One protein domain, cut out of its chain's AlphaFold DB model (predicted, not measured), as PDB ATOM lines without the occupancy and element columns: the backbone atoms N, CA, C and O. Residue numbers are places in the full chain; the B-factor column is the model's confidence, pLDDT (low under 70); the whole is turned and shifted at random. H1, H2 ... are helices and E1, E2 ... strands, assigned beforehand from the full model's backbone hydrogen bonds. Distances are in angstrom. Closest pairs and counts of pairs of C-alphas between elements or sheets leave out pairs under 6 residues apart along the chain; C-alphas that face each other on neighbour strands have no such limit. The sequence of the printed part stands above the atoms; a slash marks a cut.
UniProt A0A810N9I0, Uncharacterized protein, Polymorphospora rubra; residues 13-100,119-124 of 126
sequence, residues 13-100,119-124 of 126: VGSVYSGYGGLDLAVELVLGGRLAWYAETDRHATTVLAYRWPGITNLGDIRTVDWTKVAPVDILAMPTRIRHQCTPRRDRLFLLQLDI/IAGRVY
ATOM      1  N   VAL A  13     280.854 323.509 388.524       92.44
ATOM      2  CA  VAL A  13     281.351 324.636 387.739       92.44
ATOM      3  C   VAL A  13     281.984 324.113 386.462       92.44
ATOM      4  O   VAL A  13     282.855 323.245 386.501       92.44
ATOM      5  N   GLY A  14     281.536 324.640 385.332       94.88
ATOM      6  CA  GLY A  14     282.235 324.528 384.059       94.88
ATOM      7  C   GLY A  14     282.913 325.848 383.756       94.88
ATOM      8  O   GLY A  14     282.385 326.904 384.102       94.88
ATOM      9  N   SER A  15     284.070 325.803 383.111       94.56
ATOM     10  CA  SER A  15     284.833 327.008 382.811       94.56
ATOM     11  C   SER A  15     285.310 327.026 381.379       94.56
ATOM     12  O   SER A  15     285.832 326.036 380.874       94.56
ATOM     13  N   VAL A  16     285.123 328.156 380.713       94.00
ATOM     14  CA  VAL A  16     285.614 328.385 379.356       94.00
ATOM     15  C   VAL A  16     286.488 329.621 379.354       94.00
ATOM     16  O   VAL A  16     286.166 330.593 380.027       94.00
ATOM     17  N   TYR A  17     287.580 329.598 378.588       93.12
ATOM     18  CA  TYR A  17     288.602 330.651 378.646       93.12
ATOM     19  C   TYR A  17     289.203 330.797 380.045       93.12
ATOM     20  O   TYR A  17     289.427 331.908 380.524       93.12
ATOM     21  N   SER A  18     289.437 329.666 380.704       90.50
ATOM     22  CA  SER A  18     289.808 329.600 382.118       90.50
ATOM     23  C   SER A  18     291.101 330.357 382.437       90.50
ATOM     24  O   SER A  18     291.318 330.773 383.577       90.50
ATOM     25  N   GLY A  19     291.969 330.582 381.442       91.38
ATOM     26  CA  GLY A  19     293.262 331.214 381.640       91.38
ATOM     27  C   GLY A  19     294.051 330.435 382.684       91.38
ATOM     28  O   GLY A  19     294.063 329.210 382.692       91.38
ATOM     29  N   TYR A  20     294.675 331.127 383.629       92.06
ATOM     30  CA  TYR A  20     295.367 330.457 384.731       92.06
ATOM     31  C   TYR A  20     294.426 329.978 385.852       92.06
ATOM     32  O   TYR A  20     294.927 329.503 386.867       92.06
ATOM     33  N   GLY A  21     293.102 330.123 385.733       92.31
ATOM     34  CA  GLY A  21     292.125 329.599 386.696       92.31
ATOM     35  C   GLY A  21     291.712 330.555 387.821       92.31
ATOM     36  O   GLY A  21     291.305 330.114 388.891       92.31
ATOM     37  N   GLY A  22     291.895 331.869 387.650       91.94
ATOM     38  CA  GLY A  22     291.605 332.846 388.710       91.94
ATOM     39  C   GLY A  22     290.115 332.944 389.064       91.94
ATOM     40  O   GLY A  22     289.763 333.004 390.240       91.94
ATOM     41  N   LEU A  23     289.244 332.922 388.050       90.75
ATOM     42  CA  LEU A  23     287.792 332.947 388.242       90.75
ATOM     43  C   LEU A  23     287.288 331.632 388.847       90.75
ATOM     44  O   LEU A  23     286.445 331.649 389.736       90.75
ATOM     45  N   ASP A  24     287.838 330.509 388.395       91.31
ATOM     46  CA  ASP A  24     287.523 329.168 388.886       91.31
ATOM     47  C   ASP A  24     287.757 329.064 390.391       91.31
ATOM     48  O   ASP A  24     286.848 328.716 391.139       91.31
ATOM     49  N   LEU A  25     288.944 329.486 390.841       91.31
ATOM     50  CA  LEU A  25     289.298 329.520 392.255       91.31
ATOM     51  C   LEU A  25     288.348 330.425 393.056       91.31
ATOM     52  O   LEU A  25     287.932 330.067 394.152       91.31
ATOM     53  N   ALA A  26     287.979 331.589 392.514       90.25
ATOM     54  CA  ALA A  26     287.043 332.494 393.177       90.25
ATOM     55  C   ALA A  26     285.656 331.855 393.350       90.25
ATOM     56  O   ALA A  26     285.045 331.997 394.408       90.25
ATOM     57  N   VAL A  27     285.168 331.117 392.350       88.75
ATOM     58  CA  VAL A  27     283.896 330.389 392.449       88.75
ATOM     59  C   VAL A  27     283.980 329.268 393.489       88.75
ATOM     60  O   VAL A  27     283.058 329.124 394.292       88.75
ATOM     61  N   GLU A  28     285.074 328.503 393.523       89.75
ATOM     62  CA  GLU A  28     285.271 327.467 394.547       89.75
ATOM     63  C   GLU A  28     285.309 328.073 395.960       89.75
ATOM     64  O   GLU A  28     284.636 327.578 396.864       89.75
ATOM     65  N   LEU A  29     286.030 329.184 396.148       88.81
ATOM     66  CA  LEU A  29     286.212 329.827 397.452       88.81
ATOM     67  C   LEU A  29     284.968 330.572 397.954       88.81
ATOM     68  O   LEU A  29     284.656 330.502 399.140       88.81
ATOM     69  N   VAL A  30     284.269 331.302 397.081       88.69
ATOM     70  CA  VAL A  30     283.155 332.183 397.479       88.69
ATOM     71  C   VAL A  30     281.817 331.450 397.444       88.69
ATOM     72  O   VAL A  30     280.974 331.666 398.311       88.69
ATOM     73  N   LEU A  31     281.610 330.588 396.446       84.25
ATOM     74  CA  LEU A  31     280.334 329.896 396.234       84.25
ATOM     75  C   LEU A  31     280.369 328.435 396.703       84.25
ATOM     76  O   LEU A  31     279.356 327.742 396.605       84.25
ATOM     77  N   GLY A  32     281.516 327.948 397.190       88.06
ATOM     78  CA  GLY A  32     281.701 326.538 397.531       88.06
ATOM     79  C   GLY A  32     281.600 325.614 396.314       88.06
ATOM     80  O   GLY A  32     281.318 324.426 396.475       88.06
ATOM     81  N   GLY A  33     281.755 326.161 395.101       88.44
ATOM     82  CA  GLY A  33     281.633 325.406 393.859       88.44
ATOM     83  C   GLY A  33     282.735 324.362 393.697       88.44
ATOM     84  O   GLY A  33     283.741 324.379 394.403       88.44
ATOM     85  N   ARG A  34     282.548 323.435 392.757       92.38
ATOM     86  CA  ARG A  34     283.567 322.445 392.377       92.38
ATOM     87  C   ARG A  34     283.773 322.443 390.877       92.38
ATOM     88  O   ARG A  34     282.812 322.221 390.134       92.38
ATOM     89  N   LEU A  35     285.014 322.632 390.434       93.56
ATOM     90  CA  LEU A  35     285.348 322.573 389.016       93.56
ATOM     91  C   LEU A  35     285.143 321.152 388.469       93.56
ATOM     92  O   LEU A  35     285.771 320.194 388.913       93.56
ATOM     93  N   ALA A  36     284.233 321.009 387.506       95.19
ATOM     94  CA  ALA A  36     283.915 319.738 386.858       95.19
ATOM     95  C   ALA A  36     284.735 319.522 385.579       95.19
ATOM     96  O   ALA A  36     285.106 318.393 385.259       95.19
ATOM     97  N   TRP A  37     284.995 320.602 384.845       96.44
ATOM     98  CA  TRP A  37     285.810 320.647 383.635       96.44
ATOM     99  C   TRP A  37     286.198 322.098 383.347       96.44
ATOM    100  O   TRP A  37     285.525 323.033 383.788       96.44
ATOM    101  N   TYR A  38     287.261 322.281 382.573       96.19
ATOM    102  CA  TYR A  38     287.678 323.589 382.077       96.19
ATOM    103  C   TYR A  38     288.022 323.518 380.588       96.19
ATOM    104  O   TYR A  38     288.238 322.434 380.056       96.19
ATOM    105  N   ALA A  39     288.058 324.652 379.897       95.56
ATOM    106  CA  ALA A  39     288.426 324.736 378.490       95.56
ATOM    107  C   ALA A  39     289.439 325.865 378.287       95.56
ATOM    108  O   ALA A  39     289.099 327.051 378.362       95.56
ATOM    109  N   GLU A  40     290.688 325.478 378.030       94.50
ATOM    110  CA  GLU A  40     291.802 326.387 377.782       94.50
ATOM    111  C   GLU A  40     292.717 325.843 376.677       94.50
ATOM    112  O   GLU A  40     293.014 324.650 376.612       94.50
ATOM    113  N   THR A  41     293.166 326.738 375.801       94.69
ATOM    114  CA  THR A  41     294.017 326.436 374.641       94.69
ATOM    115  C   THR A  41     295.453 326.930 374.806       94.69
ATOM    116  O   THR A  41     296.350 326.432 374.128       94.69
ATOM    117  N   ASP A  42     295.698 327.909 375.681       94.25
ATOM    118  CA  ASP A  42     297.046 328.372 375.983       94.25
ATOM    119  C   ASP A  42     297.827 327.289 376.743       94.25
ATOM    120  O   ASP A  42     297.380 326.740 377.756       94.25
ATOM    121  N   ARG A  43     299.022 326.972 376.238       94.88
ATOM    122  CA  ARG A  43     299.859 325.878 376.755       94.88
ATOM    123  C   ARG A  43     300.361 326.128 378.178       94.88
ATOM    124  O   ARG A  43     300.501 325.188 378.961       94.88
ATOM    125  N   HIS A  44     300.652 327.384 378.512       94.31
ATOM    126  CA  HIS A  44     301.222 327.748 379.808       94.31
ATOM    127  C   HIS A  44     300.127 327.750 380.865       94.31
ATOM    128  O   HIS A  44     300.281 327.141 381.920       94.31
ATOM    129  N   ALA A  45     298.983 328.339 380.528       93.94
ATOM    130  CA  ALA A  45     297.770 328.281 381.321       93.94
ATOM    131  C   ALA A  45     297.352 326.830 381.599       93.94
ATOM    132  O   ALA A  45     297.202 326.450 382.756       93.94
ATOM    133  N   THR A  46     297.292 325.981 380.566       95.88
ATOM    134  CA  THR A  46     296.967 324.551 380.711       95.88
ATOM    135  C   THR A  46     297.919 323.830 381.669       95.88
ATOM    136  O   THR A  46     297.478 323.003 382.462       95.88
ATOM    137  N   THR A  47     299.213 324.170 381.653       95.56
ATOM    138  CA  THR A  47     300.203 323.589 382.578       95.56
ATOM    139  C   THR A  47     299.885 323.950 384.032       95.56
ATOM    140  O   THR A  47     299.912 323.089 384.910       95.56
ATOM    141  N   VAL A  48     299.526 325.211 384.290       95.94
ATOM    142  CA  VAL A  48     299.112 325.674 385.626       95.94
ATOM    143  C   VAL A  48     297.807 325.008 386.066       95.94
ATOM    144  O   VAL A  48     297.703 324.563 387.209       95.94
ATOM    145  N   LEU A  49     296.818 324.912 385.172       96.19
ATOM    146  CA  LEU A  49     295.519 324.302 385.470       96.19
ATOM    147  C   LEU A  49     295.647 322.807 385.788       96.19
ATOM    148  O   LEU A  49     295.057 322.348 386.763       96.19
ATOM    149  N   ALA A  50     296.456 322.064 385.028       96.81
ATOM    150  CA  ALA A  50     296.708 320.644 385.276       96.81
ATOM    151  C   ALA A  50     297.385 320.391 386.633       96.81
ATOM    152  O   ALA A  50     297.103 319.386 387.281       96.81
ATOM    153  N   TYR A  51     298.250 321.311 387.074       96.19
ATOM    154  CA  TYR A  51     298.855 321.252 388.405       96.19
ATOM    155  C   TYR A  51     297.841 321.544 389.522       96.19
ATOM    156  O   TYR A  51     297.856 320.874 390.551       96.19
ATOM    157  N   ARG A  52     296.958 322.536 389.339       94.00
ATOM    158  CA  ARG A  52     295.972 322.938 390.360       94.00
ATOM    159  C   ARG A  52     294.816 321.959 390.512       94.00
ATOM    160  O   ARG A  52     294.411 321.675 391.634       94.00
ATOM    161  N   TRP A  53     294.300 321.453 389.397       95.44
ATOM    162  CA  TRP A  53     293.153 320.551 389.359       95.44
ATOM    163  C   TRP A  53     293.538 319.225 388.692       95.44
ATOM    164  O   TRP A  53     293.116 318.945 387.562       95.44
ATOM    165  N   PRO A  54     294.347 318.388 389.372       95.19
ATOM    166  CA  PRO A  54     294.721 317.087 388.841       95.19
ATOM    167  C   PRO A  54     293.469 316.222 388.651       95.19
ATOM    168  O   PRO A  54     292.646 316.078 389.552       95.19
ATOM    169  N   GLY A  55     293.322 315.646 387.458       94.94
ATOM    170  CA  GLY A  55     292.184 314.790 387.107       94.94
ATOM    171  C   GLY A  55     290.949 315.526 386.576       94.94
ATOM    172  O   GLY A  55     290.018 314.863 386.121       94.94
ATOM    173  N   ILE A  56     290.936 316.863 386.560       96.50
ATOM    174  CA  ILE A  56     289.880 317.626 385.884       96.50
ATOM    175  C   ILE A  56     290.218 317.770 384.399       96.50
ATOM    176  O   ILE A  56     291.344 318.090 384.019       96.50
ATOM    177  N   THR A  57     289.227 317.502 383.548       96.38
ATOM    178  CA  THR A  57     289.419 317.454 382.093       96.38
ATOM    179  C   THR A  57     289.520 318.859 381.502       96.38
ATOM    180  O   THR A  57     288.622 319.679 381.708       96.38
ATOM    181  N   ASN A  58     290.573 319.096 380.709       96.88
ATOM    182  CA  ASN A  58     290.633 320.222 379.781       96.88
ATOM    183  C   ASN A  58     289.922 319.849 378.469       96.88
ATOM    184  O   ASN A  58     290.377 318.955 377.757       96.88
ATOM    185  N   LEU A  59     288.835 320.539 378.132       96.19
ATOM    186  CA  LEU A  59     288.081 320.348 376.890       96.19
ATOM    187  C   LEU A  59     288.756 321.002 375.670       96.19
ATOM    188  O   LEU A  59     288.395 320.699 374.535       96.19
ATOM    189  N   GLY A  60     289.743 321.879 375.882       94.19
ATOM    190  CA  GLY A  60     290.502 322.527 374.816       94.19
ATOM    191  C   GLY A  60     289.729 323.638 374.100       94.19
ATOM    192  O   GLY A  60     289.171 324.536 374.729       94.19
ATOM    193  N   ASP A  61     289.747 323.627 372.765       90.94
ATOM    194  CA  ASP A  61     289.126 324.673 371.949       90.94
ATOM    195  C   ASP A  61     287.602 324.536 371.925       90.94
ATOM    196  O   ASP A  61     287.044 323.664 371.265       90.94
ATOM    197  N   ILE A  62     286.912 325.469 372.577       89.19
ATOM    198  CA  ILE A  62     285.450 325.471 372.682       89.19
ATOM    199  C   ILE A  62     284.709 325.498 371.333       89.19
ATOM    200  O   ILE A  62     283.519 325.189 371.289       89.19
ATOM    201  N   ARG A  63     285.386 325.866 370.233       87.38
ATOM    202  CA  ARG A  63     284.819 325.846 368.874       87.38
ATOM    203  C   ARG A  63     284.635 324.430 368.333       87.38
ATOM    204  O   ARG A  63     283.852 324.244 367.407       87.38
ATOM    205  N   THR A  64     285.366 323.458 368.873       91.31
ATOM    206  CA  THR A  64     285.378 322.064 368.405       91.31
ATOM    207  C   THR A  64     284.843 321.081 369.445       91.31
ATOM    208  O   THR A  64     284.714 319.895 369.147       91.31
ATOM    209  N   VAL A  65     284.504 321.558 370.648       88.94
ATOM    210  CA  VAL A  65     283.931 320.736 371.720       88.94
ATOM    211  C   VAL A  65     282.555 320.198 371.320       88.94
ATOM    212  O   VAL A  65     281.652 320.944 370.941       88.94
ATOM    213  N   ASP A  66     282.383 318.887 371.480       87.44
ATOM    214  CA  ASP A  66     281.085 318.221 371.399       87.44
ATOM    215  C   ASP A  66     280.343 318.352 372.737       87.44
ATOM    216  O   ASP A  66     280.476 317.524 373.641       87.44
ATOM    217  N   TRP A  67     279.546 319.414 372.863       87.81
ATOM    218  CA  TRP A  67     278.797 319.743 374.079       87.81
ATOM    219  C   TRP A  67     277.776 318.681 374.496       87.81
ATOM    220  O   TRP A  67     277.373 318.658 375.655       87.81
ATOM    221  N   THR A  68     277.387 317.771 373.597       88.00
ATOM    222  CA  THR A  68     276.466 316.673 373.938       88.00
ATOM    223  C   THR A  68     277.109 315.626 374.849       88.00
ATOM    224  O   THR A  68     276.404 314.863 375.506       88.00
ATOM    225  N   LYS A  69     278.446 315.604 374.917       86.00
ATOM    226  CA  LYS A  69     279.237 314.672 375.735       86.00
ATOM    227  C   LYS A  69     279.827 315.315 376.987       86.00
ATOM    228  O   LYS A  69     280.463 314.627 377.784       86.00
ATOM    229  N   VAL A  70     279.648 316.622 377.159       90.94
ATOM    230  CA  VAL A  70     280.180 317.365 378.304       90.94
ATOM    231  C   VAL A  70     279.213 317.239 379.479       90.94
ATOM    232  O   VAL A  70     278.004 317.391 379.324       90.94
ATOM    233  N   ALA A  71     279.747 316.958 380.670       86.50
ATOM    234  CA  ALA A  71     278.927 316.854 381.870       86.50
ATOM    235  C   ALA A  71     278.229 318.199 382.167       86.50
ATOM    236  O   ALA A  71     278.900 319.237 382.143       86.50
ATOM    237  N   PRO A  72     276.921 318.204 382.479       88.31
ATOM    238  CA  PRO A  72     276.203 319.431 382.802       88.31
ATOM    239  C   PRO A  72     276.756 320.079 384.077       88.31
ATOM    240  O   PRO A  72     277.251 319.395 384.980       88.31
ATOM    241  N   VAL A  73     276.660 321.406 384.131       88.00
ATOM    242  CA  VAL A  73     277.157 322.252 385.223       88.00
ATOM    243  C   VAL A  73     276.086 323.249 385.642       88.00
ATOM    244  O   VAL A  73     275.259 323.651 384.824       88.00
ATOM    245  N   ASP A  74     276.117 323.642 386.909       87.69
ATOM    246  CA  ASP A  74     275.177 324.601 387.492       87.69
ATOM    247  C   ASP A  74     275.621 326.045 387.218       87.69
ATOM    248  O   ASP A  74     274.800 326.945 387.046       87.69
ATOM    249  N   ILE A  75     276.939 326.258 387.157       87.19
ATOM    250  CA  ILE A  75     277.569 327.554 386.900       87.19
ATOM    251  C   ILE A  75     278.520 327.413 385.716       87.19
ATOM    252  O   ILE A  75     279.380 326.530 385.709       87.19
ATOM    253  N   LEU A  76     278.406 328.320 384.745       91.75
ATOM    254  CA  LEU A  76     279.420 328.500 383.711       91.75
ATOM    255  C   LEU A  76     280.238 329.758 384.004       91.75
ATOM    256  O   LEU A  76     279.750 330.882 383.876       91.75
ATOM    257  N   ALA A  77     281.495 329.552 384.381       89.94
ATOM    258  CA  ALA A  77     282.492 330.596 384.515       89.94
ATOM    259  C   ALA A  77     283.046 330.959 383.128       89.94
ATOM    260  O   ALA A  77     283.537 330.106 382.388       89.94
ATOM    261  N   MET A  78     282.956 332.236 382.764       86.12
ATOM    262  CA  MET A  78     283.488 332.748 381.504       86.12
ATOM    263  C   MET A  78     284.069 334.146 381.736       86.12
ATOM    264  O   MET A  78     283.315 335.122 381.726       86.12
ATOM    265  N   PRO A  79     285.391 334.286 381.928       74.94
ATOM    266  CA  PRO A  79     286.009 335.598 381.921       74.94
ATOM    267  C   PRO A  79     285.962 336.169 380.498       74.94
ATOM    268  O   PRO A  79     286.068 335.463 379.489       74.94
ATOM    269  N   THR A  80     285.771 337.478 380.397       58.72
ATOM    270  CA  THR A  80     285.598 338.165 379.120       58.72
ATOM    271  C   THR A  80     286.890 338.119 378.300       58.72
ATOM    272  O   THR A  80     287.892 338.741 378.648       58.72
ATOM    273  N   ARG A  81     286.877 337.421 377.156       55.91
ATOM    274  CA  ARG A  81     287.915 337.576 376.122       55.91
ATOM    275  C   ARG A  81     287.775 338.946 375.453       55.91
ATOM    276  O   ARG A  81     286.705 339.276 374.952       55.91
ATOM    277  N   ILE A  82     288.875 339.697 375.324       44.84
ATOM    278  CA  ILE A  82     288.922 341.008 374.632       44.84
ATOM    279  C   ILE A  82     288.822 340.881 373.087       44.84
ATOM    280  O   ILE A  82     289.090 341.831 372.365       44.84
ATOM    281  N   ARG A  83     288.378 339.747 372.512       39.81
ATOM    282  CA  ARG A  83     287.977 339.691 371.088       39.81
ATOM    283  C   ARG A  83     286.829 338.709 370.816       39.81
ATOM    284  O   ARG A  83     286.965 337.524 371.092       39.81
ATOM    285  N   HIS A  84     285.770 339.260 370.205       44.25
ATOM    286  CA  HIS A  84     284.589 338.656 369.561       44.25
ATOM    287  C   HIS A  84     283.768 337.624 370.371       44.25
ATOM    288  O   HIS A  84     284.168 336.483 370.572       44.25
ATOM    289  N   GLN A  85     282.567 338.052 370.786       49.09
ATOM    290  CA  GLN A  85     281.561 337.284 371.531       49.09
ATOM    291  C   GLN A  85     280.998 336.091 370.744       49.09
ATOM    292  O   GLN A  85     280.574 336.236 369.599       49.09
ATOM    293  N   CYS A  86     280.902 334.943 371.419       37.03
ATOM    294  CA  CYS A  86     280.078 333.800 371.036       37.03
ATOM    295  C   CYS A  86     278.960 333.680 372.084       37.03
ATOM    296  O   CYS A  86     279.254 333.558 373.271       37.03
ATOM    297  N   THR A  87     277.694 333.777 371.680       47.31
ATOM    298  CA  THR A  87     276.527 333.682 372.571       47.31
ATOM    299  C   THR A  87     276.146 332.213 372.813       47.31
ATOM    300  O   THR A  87     275.802 331.522 371.852       47.31
ATOM    301  N   PRO A  88     276.165 331.703 374.060       45.00
ATOM    302  CA  PRO A  88     275.659 330.364 374.370       45.00
ATOM    303  C   PRO A  88     274.128 330.303 374.225       45.00
ATOM    304  O   PRO A  88     273.433 331.277 374.533       45.00
ATOM    305  N   ARG A  89     273.585 329.165 373.762       42.44
ATOM    306  CA  ARG A  89     272.130 328.923 373.722       42.44
ATOM    307  C   ARG A  89     271.543 328.886 375.139       42.44
ATOM    308  O   ARG A  89     272.183 328.431 376.083       42.44
ATOM    309  N   ARG A  90     270.341 329.458 375.247       45.31
ATOM    310  CA  ARG A  90     269.615 329.785 376.476       45.31
ATOM    311  C   ARG A  90     268.614 328.691 376.819       45.31
ATOM    312  O   ARG A  90     267.543 328.657 376.219       45.31
ATOM    313  N   ASP A  91     268.904 327.903 377.844       38.16
ATOM    314  CA  ASP A  91     267.853 327.077 378.436       38.16
ATOM    315  C   ASP A  91     268.003 326.810 379.938       38.16
ATOM    316  O   ASP A  91     267.003 326.432 380.540       38.16
ATOM    317  N   ARG A  92     269.165 327.068 380.573       39.38
ATOM    318  CA  ARG A  92     269.351 327.048 382.051       39.38
ATOM    319  C   ARG A  92     270.769 327.465 382.490       39.38
ATOM    320  O   ARG A  92     271.418 326.779 383.268       39.38
ATOM    321  N   LEU A  93     271.293 328.563 381.947       40.38
ATOM    322  CA  LEU A  93     272.678 328.977 382.190       40.38
ATOM    323  C   LEU A  93     272.730 330.231 383.069       40.38
ATOM    324  O   LEU A  93     272.315 331.303 382.629       40.38
ATOM    325  N   PHE A  94     273.264 330.107 384.284       43.34
ATOM    326  CA  PHE A  94     273.604 331.264 385.111       43.34
ATOM    327  C   PHE A  94     274.983 331.780 384.698       43.34
ATOM    328  O   PHE A  94     275.979 331.060 384.784       43.34
ATOM    329  N   LEU A  95     275.029 333.023 384.210       46.78
ATOM    330  CA  LEU A  95     276.259 333.667 383.760       46.78
ATOM    331  C   LEU A  95     276.829 334.518 384.901       46.78
ATOM    332  O   LEU A  95     276.231 335.527 385.284       46.78
ATOM    333  N   LEU A  96     277.988 334.131 385.438       44.84
ATOM    334  CA  LEU A  96     278.734 334.986 386.358       44.84
ATOM    335  C   LEU A  96     279.668 335.886 385.540       44.84
ATOM    336  O   LEU A  96     280.700 335.432 385.048       44.84
ATOM    337  N   GLN A  97     279.304 337.160 385.389       48.12
ATOM    338  CA  GLN A  97     280.200 338.174 384.840       48.12
ATOM    339  C   GLN A  97     280.927 338.860 386.005       48.12
ATOM    340  O   GLN A  97     280.308 339.587 386.784       48.12
ATOM    341  N   LEU A  98     282.234 338.616 386.145       42.31
ATOM    342  CA  LEU A  98     283.097 339.446 386.988       42.31
ATOM    343  C   LEU A  98     283.637 340.601 386.139       42.31
ATOM    344  O   LEU A  98     284.480 340.394 385.267       42.31
ATOM    345  N   ASP A  99     283.168 341.819 386.402       35.91
ATOM    346  CA  ASP A  99     283.731 343.033 385.811       35.91
ATOM    347  C   ASP A  99     285.048 343.389 386.527       35.91
ATOM    348  O   ASP A  99     285.091 344.217 387.435       35.91
ATOM    349  N   ILE A 100     286.158 342.763 386.128       34.97
ATOM    350  CA  ILE A 100     287.501 343.129 386.608       34.97
ATOM    351  C   ILE A 100     288.024 344.303 385.762       34.97
ATOM    352  O   ILE A 100     288.855 344.087 384.891       34.97
ATOM    353  N   ILE A 119     286.023 341.699 394.927       31.52
ATOM    354  CA  ILE A 119     285.335 340.994 393.840       31.52
ATOM    355  C   ILE A 119     283.836 341.313 393.933       31.52
ATOM    356  O   ILE A 119     283.072 340.613 394.594       31.52
ATOM    357  N   ALA A 120     283.395 342.384 393.272       30.17
ATOM    358  CA  ALA A 120     281.972 342.676 393.107       30.17
ATOM    359  C   ALA A 120     281.408 341.864 391.925       30.17
ATOM    360  O   ALA A 120     281.428 342.306 390.778       30.17
ATOM    361  N   GLY A 121     280.927 340.648 392.192       32.34
ATOM    362  CA  GLY A 121     280.202 339.846 391.207       32.34
ATOM    363  C   GLY A 121     278.723 340.221 391.168       32.34
ATOM    364  O   GLY A 121     278.025 340.101 392.174       32.34
ATOM    365  N   ARG A 122     278.209 340.644 390.008       35.56
ATOM    366  CA  ARG A 122     276.761 340.695 389.772       35.56
ATOM    367  C   ARG A 122     276.318 339.313 389.298       35.56
ATOM    368  O   ARG A 122     276.621 338.909 388.178       35.56
ATOM    369  N   VAL A 123     275.608 338.582 390.154       34.22
ATOM    370  CA  VAL A 123     274.876 337.380 389.735       34.22
ATOM    371  C   VAL A 123     273.645 337.860 388.972       34.22
ATOM    372  O   VAL A 123     272.727 338.424 389.566       34.22
ATOM    373  N   TYR A 124     273.634 337.697 387.649       32.72
ATOM    374  CA  TYR A 124     272.429 337.952 386.867       32.72
ATOM    375  C   TYR A 124     271.472 336.773 387.064       32.72
ATOM    376  O   TYR A 124     271.691 335.684 386.536       32.72
TER     377      TYR A 124
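Overview. This is residues 13 to 100 and 119 to 124 of the 126 residues of an uncharacterized protein of Polymorphospora rubra (UniProt A0A810N9I0). A strongly twisted sheet of five short strands has one helix, H1, packed on it, while a second helix, H2, sits off to one side beyond edge strand E2, and long loops swing away on the side opposite H1. The sheet is loosely made toward E4 and E5: E3 and E4 meet only at a point. The printed part has 94 residues with two named helices and five named strands, in the order E1 H1 E2 H2 E3 E4 E5; the sheet is mixed, in the order E2 E1 E3 E4 E5. The class is mixed, helices and strands, with 41 of the 94 residues in named elements, under half. The whole is compact, with a radius of gyration of the C-alphas of 12.6 A, and spans 31 by 28 by 26 A.

Arrangement. Start at inner strand E1, residues 13 to 16. Edge strand E2, residues 34 to 39, is its parallel neighbour at 17 degrees; look for N 36 and O 13, 2.8 A apart, within hydrogen-bond range. On the other side of E1 is E3, residues 75 to 77, parallel at 31 degrees, with N 77 and O 14 at 2.8 A. E3 and E4, residues 94 to 98, meet only at a point, where C-alphas 75 and 94 face each other at 5.7 A. E4 and edge strand E5, residues 121 to 123, are antiparallel at 162 degrees; C-alphas 98 and 121 face each other at 5.1 A, but no backbone N and O across this pair are within hydrogen-bond range. H1, residues 22 to 31, is on the sheet; its closest C-alphas to E2 are those of Glu 28 and Arg 34, 5.7 A apart. E1, H1 and E2 form a strand-helix-strand unit, two parallel neighbour strands with a helix between, and its crossover is right-handed. H2, residues 43 to 52, is only just not on the sheet, with 4 pairs of C-alphas within 10 A, and is apart from H1. In H1 and H2 every O i to N i+4 pair is within hydrogen-bond range. Residues 57 to 58 pair with residues 37 to 38 of E2, parallel.

Along the chain. Find C-alpha 13 at (281.351, 324.636, 387.739), where E1 begins. E2 is 14.9 A long, H2 14.5 A, H1 13.9 A, E4 12.7 A, E1 10.1 A, E3 6.3 A and E5 6.1 A. H2 begins at (299.859, 325.878, 376.755), and E5 ends at C-alpha 123, (274.876, 337.380, 389.735).

Size, cuts and confidence. The farthest C-alphas, those of His 44 and Asp 91, are 33.4 A apart. The links H2 to E3 and E3 to E4 are long. Residues 101 to 118 are not printed, and C-alphas 100 and 119 are 7.8 A apart across this cut. Look for pLDDT under 70 at residues 80 to 100 and 119 to 124.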